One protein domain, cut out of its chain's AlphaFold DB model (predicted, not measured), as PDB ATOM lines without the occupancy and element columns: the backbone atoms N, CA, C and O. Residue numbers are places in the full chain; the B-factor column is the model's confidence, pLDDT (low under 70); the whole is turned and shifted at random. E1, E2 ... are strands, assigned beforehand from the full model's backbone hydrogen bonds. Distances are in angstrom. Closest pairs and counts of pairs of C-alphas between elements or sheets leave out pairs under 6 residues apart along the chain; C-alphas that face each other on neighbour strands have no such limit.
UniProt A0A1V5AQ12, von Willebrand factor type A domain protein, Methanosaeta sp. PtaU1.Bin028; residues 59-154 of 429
ATOM      1  N   ILE A  59     -12.454 -55.537  29.103       71.31
ATOM      2  CA  ILE A  59     -12.902 -54.756  27.945       71.31
ATOM      3  C   ILE A  59     -12.824 -55.596  26.666       71.31
ATOM      4  O   ILE A  59     -11.756 -56.047  26.260       71.31
ATOM      5  N   ILE A  60     -13.953 -55.798  25.990       75.31
ATOM      6  CA  ILE A  60     -14.016 -56.468  24.689       75.31
ATOM      7  C   ILE A  60     -13.495 -55.494  23.615       75.31
ATOM      8  O   ILE A  60     -14.096 -54.430  23.425       75.31
ATOM      9  N   PRO A  61     -12.409 -55.831  22.893       82.56
ATOM     10  CA  PRO A  61     -11.862 -54.978  21.843       82.56
ATOM     11  C   PRO A  61     -12.817 -54.851  20.645       82.56
ATOM     12  O   PRO A  61     -13.679 -55.715  20.438       82.56
ATOM     13  N   PRO A  62     -12.658 -53.804  19.818       84.12
ATOM     14  CA  PRO A  62     -13.475 -53.607  18.627       84.12
ATOM     15  C   PRO A  62     -13.331 -54.774  17.647       84.12
ATOM     16  O   PRO A  62     -12.225 -55.202  17.331       84.12
ATOM     17  N   ARG A  63     -14.462 -55.277  17.142       84.50
ATOM     18  CA  ARG A  63     -14.513 -56.363  16.139       84.50
ATOM     19  C   ARG A  63     -14.903 -55.882  14.744       84.50
ATOM     20  O   ARG A  63     -14.733 -56.620  13.777       84.50
ATOM     21  N   THR A  64     -15.411 -54.660  14.640       86.62
ATOM     22  CA  THR A  64     -15.784 -53.992  13.393       86.62
ATOM     23  C   THR A  64     -15.370 -52.526  13.451       86.62
ATOM     24  O   THR A  64     -15.296 -51.930  14.530       86.62
ATOM     25  N   TYR A  65     -15.138 -51.942  12.284       88.00
ATOM     26  CA  TYR A  65     -15.145 -50.498  12.090       88.00
ATOM     27  C   TYR A  65     -16.595 -49.975  12.038       88.00
ATOM     28  O   TYR A  65     -17.548 -50.763  12.009       88.00
ATOM     29  N   THR A  66     -16.781 -48.656  12.093       82.94
ATOM     30  CA  THR A  66     -18.108 -48.007  12.154       82.94
ATOM     31  C   THR A  66     -18.953 -48.171  10.885       82.94
ATOM     32  O   THR A  66     -20.174 -48.047  10.949       82.94
ATOM     33  N   ASP A  67     -18.338 -48.528   9.755       83.06
ATOM     34  CA  ASP A  67     -19.000 -48.936   8.505       83.06
ATOM     35  C   ASP A  67     -19.529 -50.391   8.530       83.06
ATOM     36  O   ASP A  67     -20.201 -50.825   7.596       83.06
ATOM     37  N   GLY A  68     -19.224 -51.152   9.588       79.38
ATOM     38  CA  GLY A  68     -19.541 -52.576   9.723       79.38
ATOM     39  C   GLY A  68     -18.467 -53.530   9.182       79.38
ATOM     40  O   GLY A  68     -18.606 -54.744   9.349       79.38
ATOM     41  N   THR A  69     -17.381 -53.031   8.581       87.06
ATOM     42  CA  THR A  69     -16.280 -53.865   8.078       87.06
ATOM     43  C   THR A  69     -15.571 -54.568   9.247       87.06
ATOM     44  O   THR A  69     -15.210 -53.908  10.224       87.06
ATOM     45  N   PRO A  70     -15.345 -55.897   9.202       85.56
ATOM     46  CA  PRO A  70     -14.715 -56.624  10.301       85.56
ATOM     47  C   PRO A  70     -13.228 -56.284  10.455       85.56
ATOM     48  O   PRO A  70     -12.482 -56.220   9.476       85.56
ATOM     49  N   ILE A  71     -12.779 -56.145  11.703       88.81
ATOM     50  CA  ILE A  71     -11.360 -56.003  12.043       88.81
ATOM     51  C   ILE A  71     -10.764 -57.415  12.204       88.81
ATOM     52  O   ILE A  71     -11.354 -58.238  12.914       88.81
ATOM     53  N   PRO A  72      -9.622 -57.747  11.570       91.69
ATOM     54  CA  PRO A  72      -9.037 -59.082  11.675       91.69
ATOM     55  C   PRO A  72      -8.692 -59.477  13.118       91.69
ATOM     56  O   PRO A  72      -8.087 -58.711  13.870       91.69
ATOM     57  N   LYS A  73      -9.006 -60.724  13.494       90.06
ATOM     58  CA  LYS A  73      -8.538 -61.299  14.762       90.06
ATOM     59  C   LYS A  73      -7.007 -61.258  14.805       90.06
ATOM     60  O   LYS A  73      -6.350 -61.700  13.865       90.06
ATOM     61  N   GLY A  74      -6.449 -60.783  15.915       90.69
ATOM     62  CA  GLY A  74      -5.005 -60.622  16.090       90.69
ATOM     63  C   GLY A  74      -4.456 -59.261  15.649       90.69
ATOM     64  O   GLY A  74      -3.288 -58.992  15.917       90.69
ATOM     65  N   THR A  75      -5.260 -58.381  15.037       95.31
ATOM     66  CA  THR A  75      -4.865 -56.980  14.816       95.31
ATOM     67  C   THR A  75      -4.565 -56.309  16.166       95.31
ATOM     68  O   THR A  75      -5.414 -56.381  17.061       95.31
ATOM     69  N   PRO A  76      -3.394 -55.662  16.344       96.44
ATOM     70  CA  PRO A  76      -3.065 -54.938  17.568       96.44
ATOM     71  C   PRO A  76      -4.041 -53.798  17.853       96.44
ATOM     72  O   PRO A  76      -4.440 -53.063  16.948       96.44
ATOM     73  N   CYS A  77      -4.388 -53.627  19.125       94.75
ATOM     74  CA  CYS A  77      -5.211 -52.521  19.591       94.75
ATOM     75  C   CYS A  77      -4.777 -52.053  20.986       94.75
ATOM     76  O   CYS A  77      -4.282 -52.841  21.793       94.75
ATOM     77  N   LYS A  78      -4.971 -50.762  21.265       96.12
ATOM     78  CA  LYS A  78      -4.730 -50.151  22.577       96.12
ATOM     79  C   LYS A  78      -6.055 -49.742  23.189       96.12
ATOM     80  O   LYS A  78      -6.765 -48.949  22.582       96.12
ATOM     81  N   ILE A  79      -6.366 -50.245  24.376       91.31
ATOM     82  CA  ILE A  79      -7.498 -49.764  25.169       91.31
ATOM     83  C   ILE A  79      -7.013 -48.636  26.078       91.31
ATOM     84  O   ILE A  79      -5.952 -48.749  26.699       91.31
ATOM     85  N   LYS A  80      -7.809 -47.572  26.183       91.94
ATOM     86  CA  LYS A  80      -7.654 -46.524  27.196       91.94
ATOM     87  C   LYS A  80      -8.926 -46.402  28.020       91.94
ATOM     88  O   LYS A  80     -10.022 -46.576  27.494       91.94
ATOM     89  N   ILE A  81      -8.758 -46.047  29.287       85.50
ATOM     90  CA  ILE A  81      -9.827 -45.738  30.234       85.50
ATOM     91  C   ILE A  81      -9.644 -44.289  30.674       85.50
ATOM     92  O   ILE A  81      -8.558 -43.911  31.116       85.50
ATOM     93  N   TYR A  82     -10.697 -43.492  30.546       84.00
ATOM     94  CA  TYR A  82     -10.737 -42.070  30.866       84.00
ATOM     95  C   TYR A  82     -11.652 -41.817  32.056       84.00
ATOM     96  O   TYR A  82     -12.702 -42.452  32.159       84.00
ATOM     97  N   ARG A  83     -11.311 -40.842  32.901       78.12
ATOM     98  CA  ARG A  83     -12.259 -40.288  33.876       78.12
ATOM     99  C   ARG A  83     -13.200 -39.295  33.195       78.12
ATOM    100  O   ARG A  83     -12.765 -38.532  32.331       78.12
ATOM    101  N   SER A  84     -14.471 -39.305  33.580       69.75
ATOM    102  CA  SER A  84     -15.546 -38.469  33.027       69.75
ATOM    103  C   SER A  84     -16.322 -37.763  34.143       69.75
ATOM    104  O   SER A  84     -16.177 -38.097  35.319       69.75
ATOM    105  N   ARG A  85     -17.154 -36.781  33.785       61.44
ATOM    106  CA  ARG A  85     -18.107 -36.110  34.690       61.44
ATOM    107  C   ARG A  85     -19.497 -36.052  34.039       61.44
ATOM    108  O   ARG A  85     -19.649 -36.518  32.914       61.44
ATOM    109  N   GLU A  86     -20.485 -35.504  34.751       62.78
ATOM    110  CA  GLU A  86     -21.854 -35.258  34.248       62.78
ATOM    111  C   GLU A  86     -22.429 -36.500  33.542       62.78
ATOM    112  O   GLU A  86     -22.702 -36.491  32.345       62.78
ATOM    113  N   ASP A  87     -22.503 -37.606  34.284       55.09
ATOM    114  CA  ASP A  87     -23.112 -38.881  33.882       55.09
ATOM    115  C   ASP A  87     -22.500 -39.521  32.615       55.09
ATOM    116  O   ASP A  87     -23.125 -40.332  31.931       55.09
ATOM    117  N   GLY A  88     -21.257 -39.152  32.277       58.78
ATOM    118  CA  GLY A  88     -20.607 -39.582  31.039       58.78
ATOM    119  C   GLY A  88     -20.981 -38.730  29.820       58.78
ATOM    120  O   GLY A  88     -20.907 -39.216  28.690       58.78
ATOM    121  N   ALA A  89     -21.394 -37.472  30.005       61.91
ATOM    122  CA  ALA A  89     -21.723 -36.572  28.904       61.91
ATOM    123  C   ALA A  89     -20.527 -36.340  27.960       61.91
ATOM    124  O   ALA A  89     -19.367 -36.244  28.378       61.91
ATOM    125  N   SER A  90     -20.814 -36.233  26.658       66.12
ATOM    126  CA  SER A  90     -19.767 -36.138  25.638       66.12
ATOM    127  C   SER A  90     -18.963 -34.842  25.755       66.12
ATOM    128  O   SER A  90     -19.524 -33.748  25.717       66.12
ATOM    129  N   GLY A  91     -17.640 -34.977  25.878       66.75
ATOM    130  CA  GLY A  91     -16.709 -33.861  26.066       66.75
ATOM    131  C   GLY A  91     -16.312 -33.584  27.521       66.75
ATOM    132  O   GLY A  91     -15.499 -32.694  27.752       66.75
ATOM    133  N   THR A  92     -16.821 -34.346  28.496       68.12
ATOM    134  CA  THR A  92     -16.452 -34.201  29.922       68.12
ATOM    135  C   THR A  92     -15.237 -35.032  30.350       68.12
ATOM    136  O   THR A  92     -14.814 -34.954  31.507       68.12
ATOM    137  N   TYR A  93     -14.673 -35.826  29.436       77.44
ATOM    138  CA  TYR A  93     -13.521 -36.686  29.696       77.44
ATOM    139  C   TYR A  93     -12.274 -35.849  30.012       77.44
ATOM    140  O   TYR A  93     -12.002 -34.854  29.338       77.44
ATOM    141  N   ARG A  94     -11.508 -36.263  31.023       70.81
ATOM    142  CA  ARG A  94     -10.337 -35.525  31.518       70.81
ATOM    143  C   ARG A  94      -9.036 -36.266  31.220       70.81
ATOM    144  O   ARG A  94      -8.500 -36.165  30.119       70.81
ATOM    145  N   GLU A  95      -8.518 -37.003  32.192       83.69
ATOM    146  CA  GLU A  95      -7.277 -37.763  32.094       83.69
ATOM    147  C   GLU A  95      -7.500 -39.248  31.787       83.69
ATOM    148  O   GLU A  95      -8.558 -39.829  32.049       83.69
ATOM    149  N   VAL A  96      -6.461 -39.874  31.227       88.12
ATOM    150  CA  VAL A  96      -6.390 -41.328  31.073       88.12
ATOM    151  C   VAL A  96      -5.964 -41.928  32.408       88.12
ATOM    152  O   VAL A  96      -4.836 -41.722  32.851       88.12
ATOM    153  N   VAL A  97      -6.855 -42.703  33.019       82.25
ATOM    154  CA  VAL A  97      -6.639 -43.378  34.305       82.25
ATOM    155  C   VAL A  97      -6.186 -44.833  34.161       82.25
ATOM    156  O   VAL A  97      -5.705 -45.422  35.125       82.25
ATOM    157  N   GLY A  98      -6.326 -45.431  32.974       86.94
ATOM    158  CA  GLY A  98      -5.912 -46.809  32.700       86.94
ATOM    159  C   GLY A  98      -5.599 -47.048  31.226       86.94
ATOM    160  O   GLY A  98      -6.169 -46.404  30.346       86.94
ATOM    161  N   MET A  99      -4.688 -47.979  30.944       93.31
ATOM    162  CA  MET A  99      -4.298 -48.369  29.585       93.31
ATOM    163  C   MET A  99      -3.918 -49.848  29.527       93.31
ATOM    164  O   MET A  99      -3.303 -50.365  30.459       93.31
ATOM    165  N   ALA A 100      -4.204 -50.499  28.399       90.25
ATOM    166  CA  ALA A 100      -3.660 -51.814  28.066       90.25
ATOM    167  C   ALA A 100      -3.380 -51.937  26.562       90.25
ATOM    168  O   ALA A 100      -4.148 -51.453  25.729       90.25
ATOM    169  N   ASP A 101      -2.292 -52.622  26.217       94.62
ATOM    170  CA  ASP A 101      -2.037 -53.125  24.867       94.62
ATOM    171  C   ASP A 101      -2.623 -54.537  24.723       94.62
ATOM    172  O   ASP A 101      -2.531 -55.356  25.638       94.62
ATOM    173  N   GLY A 102      -3.212 -54.844  23.567       91.31
ATOM    174  CA  GLY A 102      -3.793 -56.153  23.283       91.31
ATOM    175  C   GLY A 102      -4.082 -56.364  21.799       91.31
ATOM    176  O   GLY A 102      -3.503 -55.711  20.930       91.31
ATOM    177  N   VAL A 103      -4.983 -57.298  21.491       92.12
ATOM    178  CA  VAL A 103      -5.365 -57.651  20.113       92.12
ATOM    179  C   VAL A 103      -6.867 -57.872  19.983       92.12
ATOM    180  O   VAL A 103      -7.529 -58.265  20.942       92.12
ATOM    181  N   VAL A 104      -7.397 -57.681  18.777       87.00
ATOM    182  CA  VAL A 104      -8.797 -57.980  18.449       87.00
ATOM    183  C   VAL A 104      -9.093 -59.477  18.603       87.00
ATOM    184  O   VAL A 104      -8.394 -60.324  18.039       87.00
ATOM    185  N   THR A 105     -10.150 -59.794  19.356       81.19
ATOM    186  CA  THR A 105     -10.584 -61.152  19.731       81.19
ATOM    187  C   THR A 105     -11.850 -61.595  18.990       81.19
ATOM    188  O   THR A 105     -12.689 -60.785  18.592       81.19
ATOM    189  N   SER A 106     -12.042 -62.908  18.878       75.06
ATOM    190  CA  SER A 106     -13.306 -63.537  18.475       75.06
ATOM    191  C   SER A 106     -14.221 -63.754  19.693       75.06
ATOM    192  O   SER A 106     -13.707 -64.005  20.783       75.06
ATOM    193  N   PRO A 107     -15.564 -63.738  19.553       61.00
ATOM    194  CA  PRO A 107     -16.464 -64.223  20.608       61.00
ATOM    195  C   PRO A 107     -16.237 -65.700  20.980       61.00
ATOM    196  O   PRO A 107     -16.627 -66.106  22.066       61.00
ATOM    197  N   ASN A 108     -15.584 -66.487  20.116       67.56
ATOM    198  CA  ASN A 108     -15.293 -67.905  20.356       67.56
ATOM    199  C   ASN A 108     -13.970 -68.138  21.120       67.56
ATOM    200  O   ASN A 108     -13.559 -69.285  21.293       67.56
ATOM    201  N   ASP A 109     -13.264 -67.078  21.520       61.53
ATOM    202  CA  ASP A 109     -12.010 -67.191  22.267       61.53
ATOM    203  C   ASP A 109     -12.283 -67.382  23.765       61.53
ATOM    204  O   ASP A 109     -13.159 -66.729  24.319       61.53
ATOM    205  N   LEU A 110     -11.497 -68.228  24.447       57.38
ATOM    206  CA  LEU A 110     -11.652 -68.518  25.889       57.38
ATOM    207  C   LEU A 110     -11.436 -67.294  26.802       57.38
ATOM    208  O   LEU A 110     -11.842 -67.302  27.960       57.38
ATOM    209  N   LYS A 111     -10.773 -66.254  26.284       62.00
ATOM    210  CA  LYS A 111     -10.675 -64.917  26.878       62.00
ATOM    211  C   LYS A 111     -10.958 -63.890  25.772       62.00
ATOM    212  O   LYS A 111     -10.027 -63.454  25.097       62.00
ATOM    213  N   PRO A 112     -12.231 -63.538  25.525       68.44
ATOM    214  CA  PRO A 112     -12.628 -62.652  24.434       68.44
ATOM    215  C   PRO A 112     -12.479 -61.153  24.777       68.44
ATOM    216  O   PRO A 112     -12.990 -60.312  24.035       68.44
ATOM    217  N   TRP A 113     -11.780 -60.809  25.862       71.06
ATOM    218  CA  TRP A 113     -11.570 -59.451  26.370       71.06
ATOM    219  C   TRP A 113     -10.087 -59.181  26.674       71.06
ATOM    220  O   TRP A 113      -9.287 -60.103  26.831       71.06
ATOM    221  N   ILE A 114      -9.743 -57.899  26.781       77.50
ATOM    222  CA  ILE A 114      -8.470 -57.375  27.280       77.50
ATOM    223  C   ILE A 114      -8.691 -56.947  28.734       77.50
ATOM    224  O   ILE A 114      -9.683 -56.290  29.047       77.50
ATOM    225  N   GLU A 115      -7.774 -57.331  29.615       75.00
ATOM    226  CA  GLU A 115      -7.768 -56.920  31.020       75.00
ATOM    227  C   GLU A 115      -7.049 -55.567  31.151       75.00
ATOM    228  O   GLU A 115      -5.934 -55.403  30.651       75.00
ATOM    229  N   VAL A 116      -7.687 -54.589  31.795       76.50
ATOM    230  CA  VAL A 116      -7.165 -53.223  31.946       76.50
ATOM    231  C   VAL A 116      -7.176 -52.825  33.416       76.50
ATOM    232  O   VAL A 116      -8.228 -52.842  34.051       76.50
ATOM    233  N   LYS A 117      -6.021 -52.418  33.952       79.25
ATOM    234  CA  LYS A 117      -5.952 -51.742  35.252       79.25
ATOM    235  C   LYS A 117      -6.200 -50.243  35.060       79.25
ATOM    236  O   LYS A 117      -5.557 -49.627  34.208       79.25
ATOM    237  N   ALA A 118      -7.091 -49.665  35.861       76.38
ATOM    238  CA  ALA A 118      -7.406 -48.239  35.855       76.38
ATOM    239  C   ALA A 118      -7.477 -47.665  37.277       76.38
ATOM    240  O   ALA A 118      -7.897 -48.351  38.206       76.38
ATOM    241  N   ASN A 119      -7.084 -46.402  37.437       74.81
ATOM    242  CA  ASN A 119      -7.118 -45.681  38.706       74.81
ATOM    243  C   ASN A 119      -8.430 -44.880  38.854       74.81
ATOM    244  O   ASN A 119      -8.570 -43.753  38.375       74.81
ATOM    245  N   ALA A 120      -9.422 -45.503  39.481       64.06
ATOM    246  CA  ALA A 120     -10.755 -44.945  39.673       64.06
ATOM    247  C   ALA A 120     -10.839 -43.895  40.799       64.06
ATOM    248  O   ALA A 120     -11.817 -43.160  40.825       64.06
ATOM    249  N   GLY A 121      -9.848 -43.803  41.696       58.28
ATOM    250  CA  GLY A 121      -9.881 -42.925  42.879       58.28
ATOM    251  C   GLY A 121     -10.302 -41.471  42.606       58.28
ATOM    252  O   GLY A 121     -10.060 -40.945  41.519       58.28
ATOM    253  N   PRO A 122     -10.939 -40.801  43.578       50.78
ATOM    254  CA  PRO A 122     -11.766 -39.623  43.337       50.78
ATOM    255  C   PRO A 122     -10.989 -38.400  42.833       50.78
ATOM    256  O   PRO A 122      -9.949 -38.019  43.369       50.78
ATOM    257  N   ASP A 123     -11.586 -37.712  41.858       46.47
ATOM    258  CA  ASP A 123     -11.200 -36.357  41.425       46.47
ATOM    259  C   ASP A 123     -11.621 -35.280  42.452       46.47
ATOM    260  O   ASP A 123     -11.141 -34.147  42.430       46.47
ATOM    261  N   ASP A 124     -12.571 -35.641  43.320       44.88
ATOM    262  CA  ASP A 124     -13.171 -34.843  44.386       44.88
ATOM    263  C   ASP A 124     -13.693 -35.809  45.475       44.88
ATOM    264  O   ASP A 124     -14.591 -36.598  45.180       44.88
ATOM    265  N   PRO A 125     -13.159 -35.794  46.713       41.59
ATOM    266  CA  PRO A 125     -13.530 -36.742  47.770       41.59
ATOM    267  C   PRO A 125     -14.926 -36.499  48.380       41.59
ATOM    268  O   PRO A 125     -15.247 -37.111  49.397       41.59
ATOM    269  N   LEU A 126     -15.723 -35.591  47.802       32.41
ATOM    270  CA  LEU A 126     -17.125 -35.330  48.149       32.41
ATOM    271  C   LEU A 126     -18.118 -35.778  47.060       32.41
ATOM    272  O   LEU A 126     -19.318 -35.575  47.219       32.41
ATOM    273  N   ASN A 127     -17.636 -36.338  45.945       41.16
ATOM    274  CA  ASN A 127     -18.483 -36.908  44.901       41.16
ATOM    275  C   ASN A 127     -18.430 -38.437  44.986       41.16
ATOM    276  O   ASN A 127     -17.427 -39.047  44.618       41.16
ATOM    277  N   ASP A 128     -19.527 -39.046  45.438       48.78
ATOM    278  CA  ASP A 128     -19.620 -40.494  45.648       48.78
ATOM    279  C   ASP A 128     -19.538 -41.321  44.358       48.78
ATOM    280  O   ASP A 128     -19.428 -42.536  44.454       48.78
ATOM    281  N   ILE A 129     -19.580 -40.699  43.172       50.53
ATOM    282  CA  ILE A 129     -19.799 -41.362  41.881       50.53
ATOM    283  C   ILE A 129     -18.634 -41.095  40.911       50.53
ATOM    284  O   ILE A 129     -18.377 -39.958  40.514       50.53
ATOM    285  N   ILE A 130     -17.944 -42.154  40.482       59.12
ATOM    286  CA  ILE A 130     -16.858 -42.097  39.491       59.12
ATOM    287  C   ILE A 130     -17.360 -42.654  38.158       59.12
ATOM    288  O   ILE A 130     -17.538 -43.866  38.031       59.12
ATOM    289  N   TYR A 131     -17.506 -41.800  37.143       65.31
ATOM    290  CA  TYR A 131     -17.792 -42.229  35.770       65.31
ATOM    291  C   TYR A 131     -16.500 -42.476  34.990       65.31
ATOM    292  O   TYR A 131     -15.671 -41.572  34.840       65.31
ATOM    293  N   LEU A 132     -16.349 -43.680  34.439       72.31
ATOM    294  CA  LEU A 132     -15.261 -44.033  33.531       72.31
ATOM    295  C   LEU A 132     -15.782 -44.304  32.110       72.31
ATOM    296  O   LEU A 132     -16.821 -44.927  31.909       72.31
ATOM    297  N   SER A 133     -15.018 -43.852  31.118       76.38
ATOM    298  CA  SER A 133     -15.276 -44.014  29.681       76.38
ATOM    299  C   SER A 133     -14.113 -44.771  29.026       76.38
ATOM    300  O   SER A 133     -13.006 -44.780  29.568       76.38
ATOM    301  N   SER A 134     -14.320 -45.420  27.875       80.56
ATOM    302  CA  SER A 134     -13.249 -46.177  27.198       80.56
ATOM    303  C   SER A 134     -13.161 -45.961  25.686       80.56
ATOM    304  O   SER A 134     -14.172 -45.819  25.001       80.56
ATOM    305  N   THR A 135     -11.932 -45.969  25.161       89.88
ATOM    306  CA  THR A 135     -11.629 -45.899  23.720       89.88
ATOM    307  C   THR A 135     -10.719 -47.053  23.301       89.88
ATOM    308  O   THR A 135     -10.019 -47.653  24.125       89.88
ATOM    309  N   ALA A 136     -10.722 -47.368  22.005       91.94
ATOM    310  CA  ALA A 136      -9.792 -48.307  21.394       91.94
ATOM    311  C   ALA A 136      -9.050 -47.659  20.221       91.94
ATOM    312  O   ALA A 136      -9.672 -47.230  19.252       91.94
ATOM    313  N   THR A 137      -7.718 -47.642  20.270       95.50
ATOM    314  CA  THR A 137      -6.879 -47.296  19.118       95.50
ATOM    315  C   THR A 137      -6.575 -48.552  18.299       95.50
ATOM    316  O   THR A 137      -5.995 -49.502  18.827       95.50
ATOM    317  N   VAL A 138      -6.917 -48.553  17.010       93.38
ATOM    318  CA  VAL A 138      -6.621 -49.612  16.029       93.38
ATOM    319  C   VAL A 138      -5.928 -48.976  14.826       93.38
ATOM    320  O   VAL A 138      -6.399 -47.976  14.298       93.38
ATOM    321  N   ASN A 139      -4.792 -49.529  14.388       91.50
ATOM    322  CA  ASN A 139      -4.000 -49.001  13.259       91.50
ATOM    323  C   ASN A 139      -3.627 -47.498  13.364       91.50
ATOM    324  O   ASN A 139      -3.355 -46.856  12.355       91.50
ATOM    325  N   GLY A 140      -3.596 -46.942  14.583       90.44
ATOM    326  CA  GLY A 140      -3.337 -45.520  14.851       90.44
ATOM    327  C   GLY A 140      -4.586 -44.632  14.927       90.44
ATOM    328  O   GLY A 140      -4.474 -43.496  15.377       90.44
ATOM    329  N   ILE A 141      -5.763 -45.148  14.560       93.81
ATOM    330  CA  ILE A 141      -7.051 -44.444  14.619       93.81
ATOM    331  C   ILE A 141      -7.780 -44.834  15.902       93.81
ATOM    332  O   ILE A 141      -7.842 -46.011  16.253       93.81
ATOM    333  N   GLU A 142      -8.318 -43.854  16.618       92.31
ATOM    334  CA  GLU A 142      -9.002 -44.056  17.894       92.31
ATOM    335  C   GLU A 142     -10.521 -44.019  17.727       92.31
ATOM    336  O   GLU A 142     -11.039 -43.232  16.937       92.31
ATOM    337  N   SER A 143     -11.225 -44.902  18.437       89.75
ATOM    338  CA  SER A 143     -12.687 -44.929  18.456       89.75
ATOM    339  C   SER A 143     -13.272 -43.697  19.143       89.75
ATOM    340  O   SER A 143     -12.649 -43.115  20.033       89.75
ATOM    341  N   ASP A 144     -14.546 -43.422  18.864       85.19
ATOM    342  CA  ASP A 144     -15.380 -42.653  19.786       85.19
ATOM    343  C   ASP A 144     -15.373 -43.275  21.194       85.19
ATOM    344  O   ASP A 144     -15.135 -44.478  21.378       85.19
ATOM    345  N   HIS A 145     -15.673 -42.451  22.191       78.25
ATOM    346  CA  HIS A 145     -15.797 -42.854  23.586       78.25
ATOM    347  C   HIS A 145     -17.022 -43.753  23.820       78.25
ATOM    348  O   HIS A 145     -18.149 -43.382  23.497       78.25
ATOM    349  N   ASN A 146     -16.812 -44.923  24.429       67.06
ATOM    350  CA  ASN A 146     -17.890 -45.704  25.027       67.06
ATOM    351  C   ASN A 146     -18.210 -45.143  26.422       67.06
ATOM    352  O   ASN A 146     -17.365 -45.205  27.317       67.06
ATOM    353  N   ASN A 147     -19.442 -44.658  26.595       54.84
ATOM    354  CA  ASN A 147     -19.958 -44.087  27.846       54.84
ATOM    355  C   ASN A 147     -20.983 -45.001  28.536       54.84
ATOM    356  O   ASN A 147     -21.714 -44.564  29.420       54.84
ATOM    357  N   GLN A 148     -21.078 -46.266  28.124       47.19
ATOM    358  CA  GLN A 148     -21.934 -47.238  28.788       47.19
ATOM    359  C   GLN A 148     -21.279 -47.667  30.103       47.19
ATOM    360  O   GLN A 148     -20.362 -48.477  30.098       47.19
ATOM    361  N   TRP A 149     -21.776 -47.133  31.218       47.66
ATOM    362  CA  TRP A 149     -21.803 -47.783  32.536       47.66
ATOM    363  C   TRP A 149     -20.494 -48.438  33.004       47.66
ATOM    364  O   TRP A 149     -20.367 -49.662  33.079       47.66
ATOM    365  N   LEU A 150     -19.534 -47.608  33.401       47.34
ATOM    366  CA  LEU A 150     -18.512 -48.010  34.361       47.34
ATOM    367  C   LEU A 150     -18.503 -46.990  35.499       47.34
ATOM    368  O   LEU A 150     -17.766 -46.004  35.469       47.34
ATOM    369  N   THR A 151     -19.393 -47.235  36.459       41.69
ATOM    370  CA  THR A 151     -19.707 -46.338  37.572       41.69
ATOM    371  C   THR A 151     -19.274 -46.988  38.883       41.69
ATOM    372  O   THR A 151     -19.707 -48.099  39.189       41.69
ATOM    373  N   ILE A 152     -18.385 -46.330  39.629       44.00
ATOM    374  CA  ILE A 152     -17.741 -46.872  40.839       44.00
ATOM    375  C   ILE A 152     -17.977 -45.903  42.001       44.00
ATOM    376  O   ILE A 152     -17.830 -44.697  41.814       44.00
ATOM    377  N   TYR A 153     -18.306 -46.419  43.193       37.97
ATOM    378  CA  TYR A 153     -18.685 -45.578  44.335       37.97
ATOM    379  C   TYR A 153     -17.553 -45.361  45.341       37.97
ATOM    380  O   TYR A 153     -16.931 -46.326  45.800       37.97
ATOM    381  N   TRP A 154     -17.308 -44.103  45.723       33.81
ATOM    382  CA  TRP A 154     -16.204 -43.709  46.609       33.81
ATOM    383  C   TRP A 154     -16.626 -42.785  47.761       33.81
ATOM    384  O   TRP A 154     -16.131 -41.675  47.927       33.81
TER     385      TRP A 154
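What this domain is: This is residues 59 to 154 of the 429 residues of the protein "von Willebrand factor type A domain protein" of Methanosaeta sp. PtaU1.Bin028 (UniProt A0A1V5AQ12). With little regular structure, this is an elongated, strongly twisted sheet curled like part of a barrel: E2, E1 and E4 side by side, short E5 at E4's beginning, E3 close to E2, and long loops. The 96 printed residues, with no named helix and strands E1 to E5 in chain order, are all strand by class, though under half lie in named elements. The sheet E2 E1 E4 E5 is antiparallel; the whole is compact, radius of gyration of the C-alphas 14.2 A, spanning 44 by 27 by 19 A.

How they stand to each other: E1, residues 76 to 84, and E2, 96 to 103, form a hairpin at 161 degrees, N 79 to O 100 at 2.9 A. E3, 114 to 119, pairs with no named strand; its closest C-alpha to E2 is Ala 118, 3.8 A from Gly 98. E4, 129 to 138, is antiparallel to E1 at 156 degrees, N 82 to O 133 at 2.8 A. E5, 151 to 153, forms a hairpin with E4, N 130 to O 152 at 2.9 A.

Where its parts are: E1, 25.8 A long, begins at C-alpha 76 (-3.065, -54.938, 17.568). E4 measures 30.2 A. E5 ends at C-alpha 153 (-18.685, -45.578, 44.335).

The domain as a whole: The printed part has no cut. Links E1 to E2 and E4 to E5 are long. Residues 84 to 92, 107 to 112, 120 to 131 and 146 to 154 have pLDDT under 70.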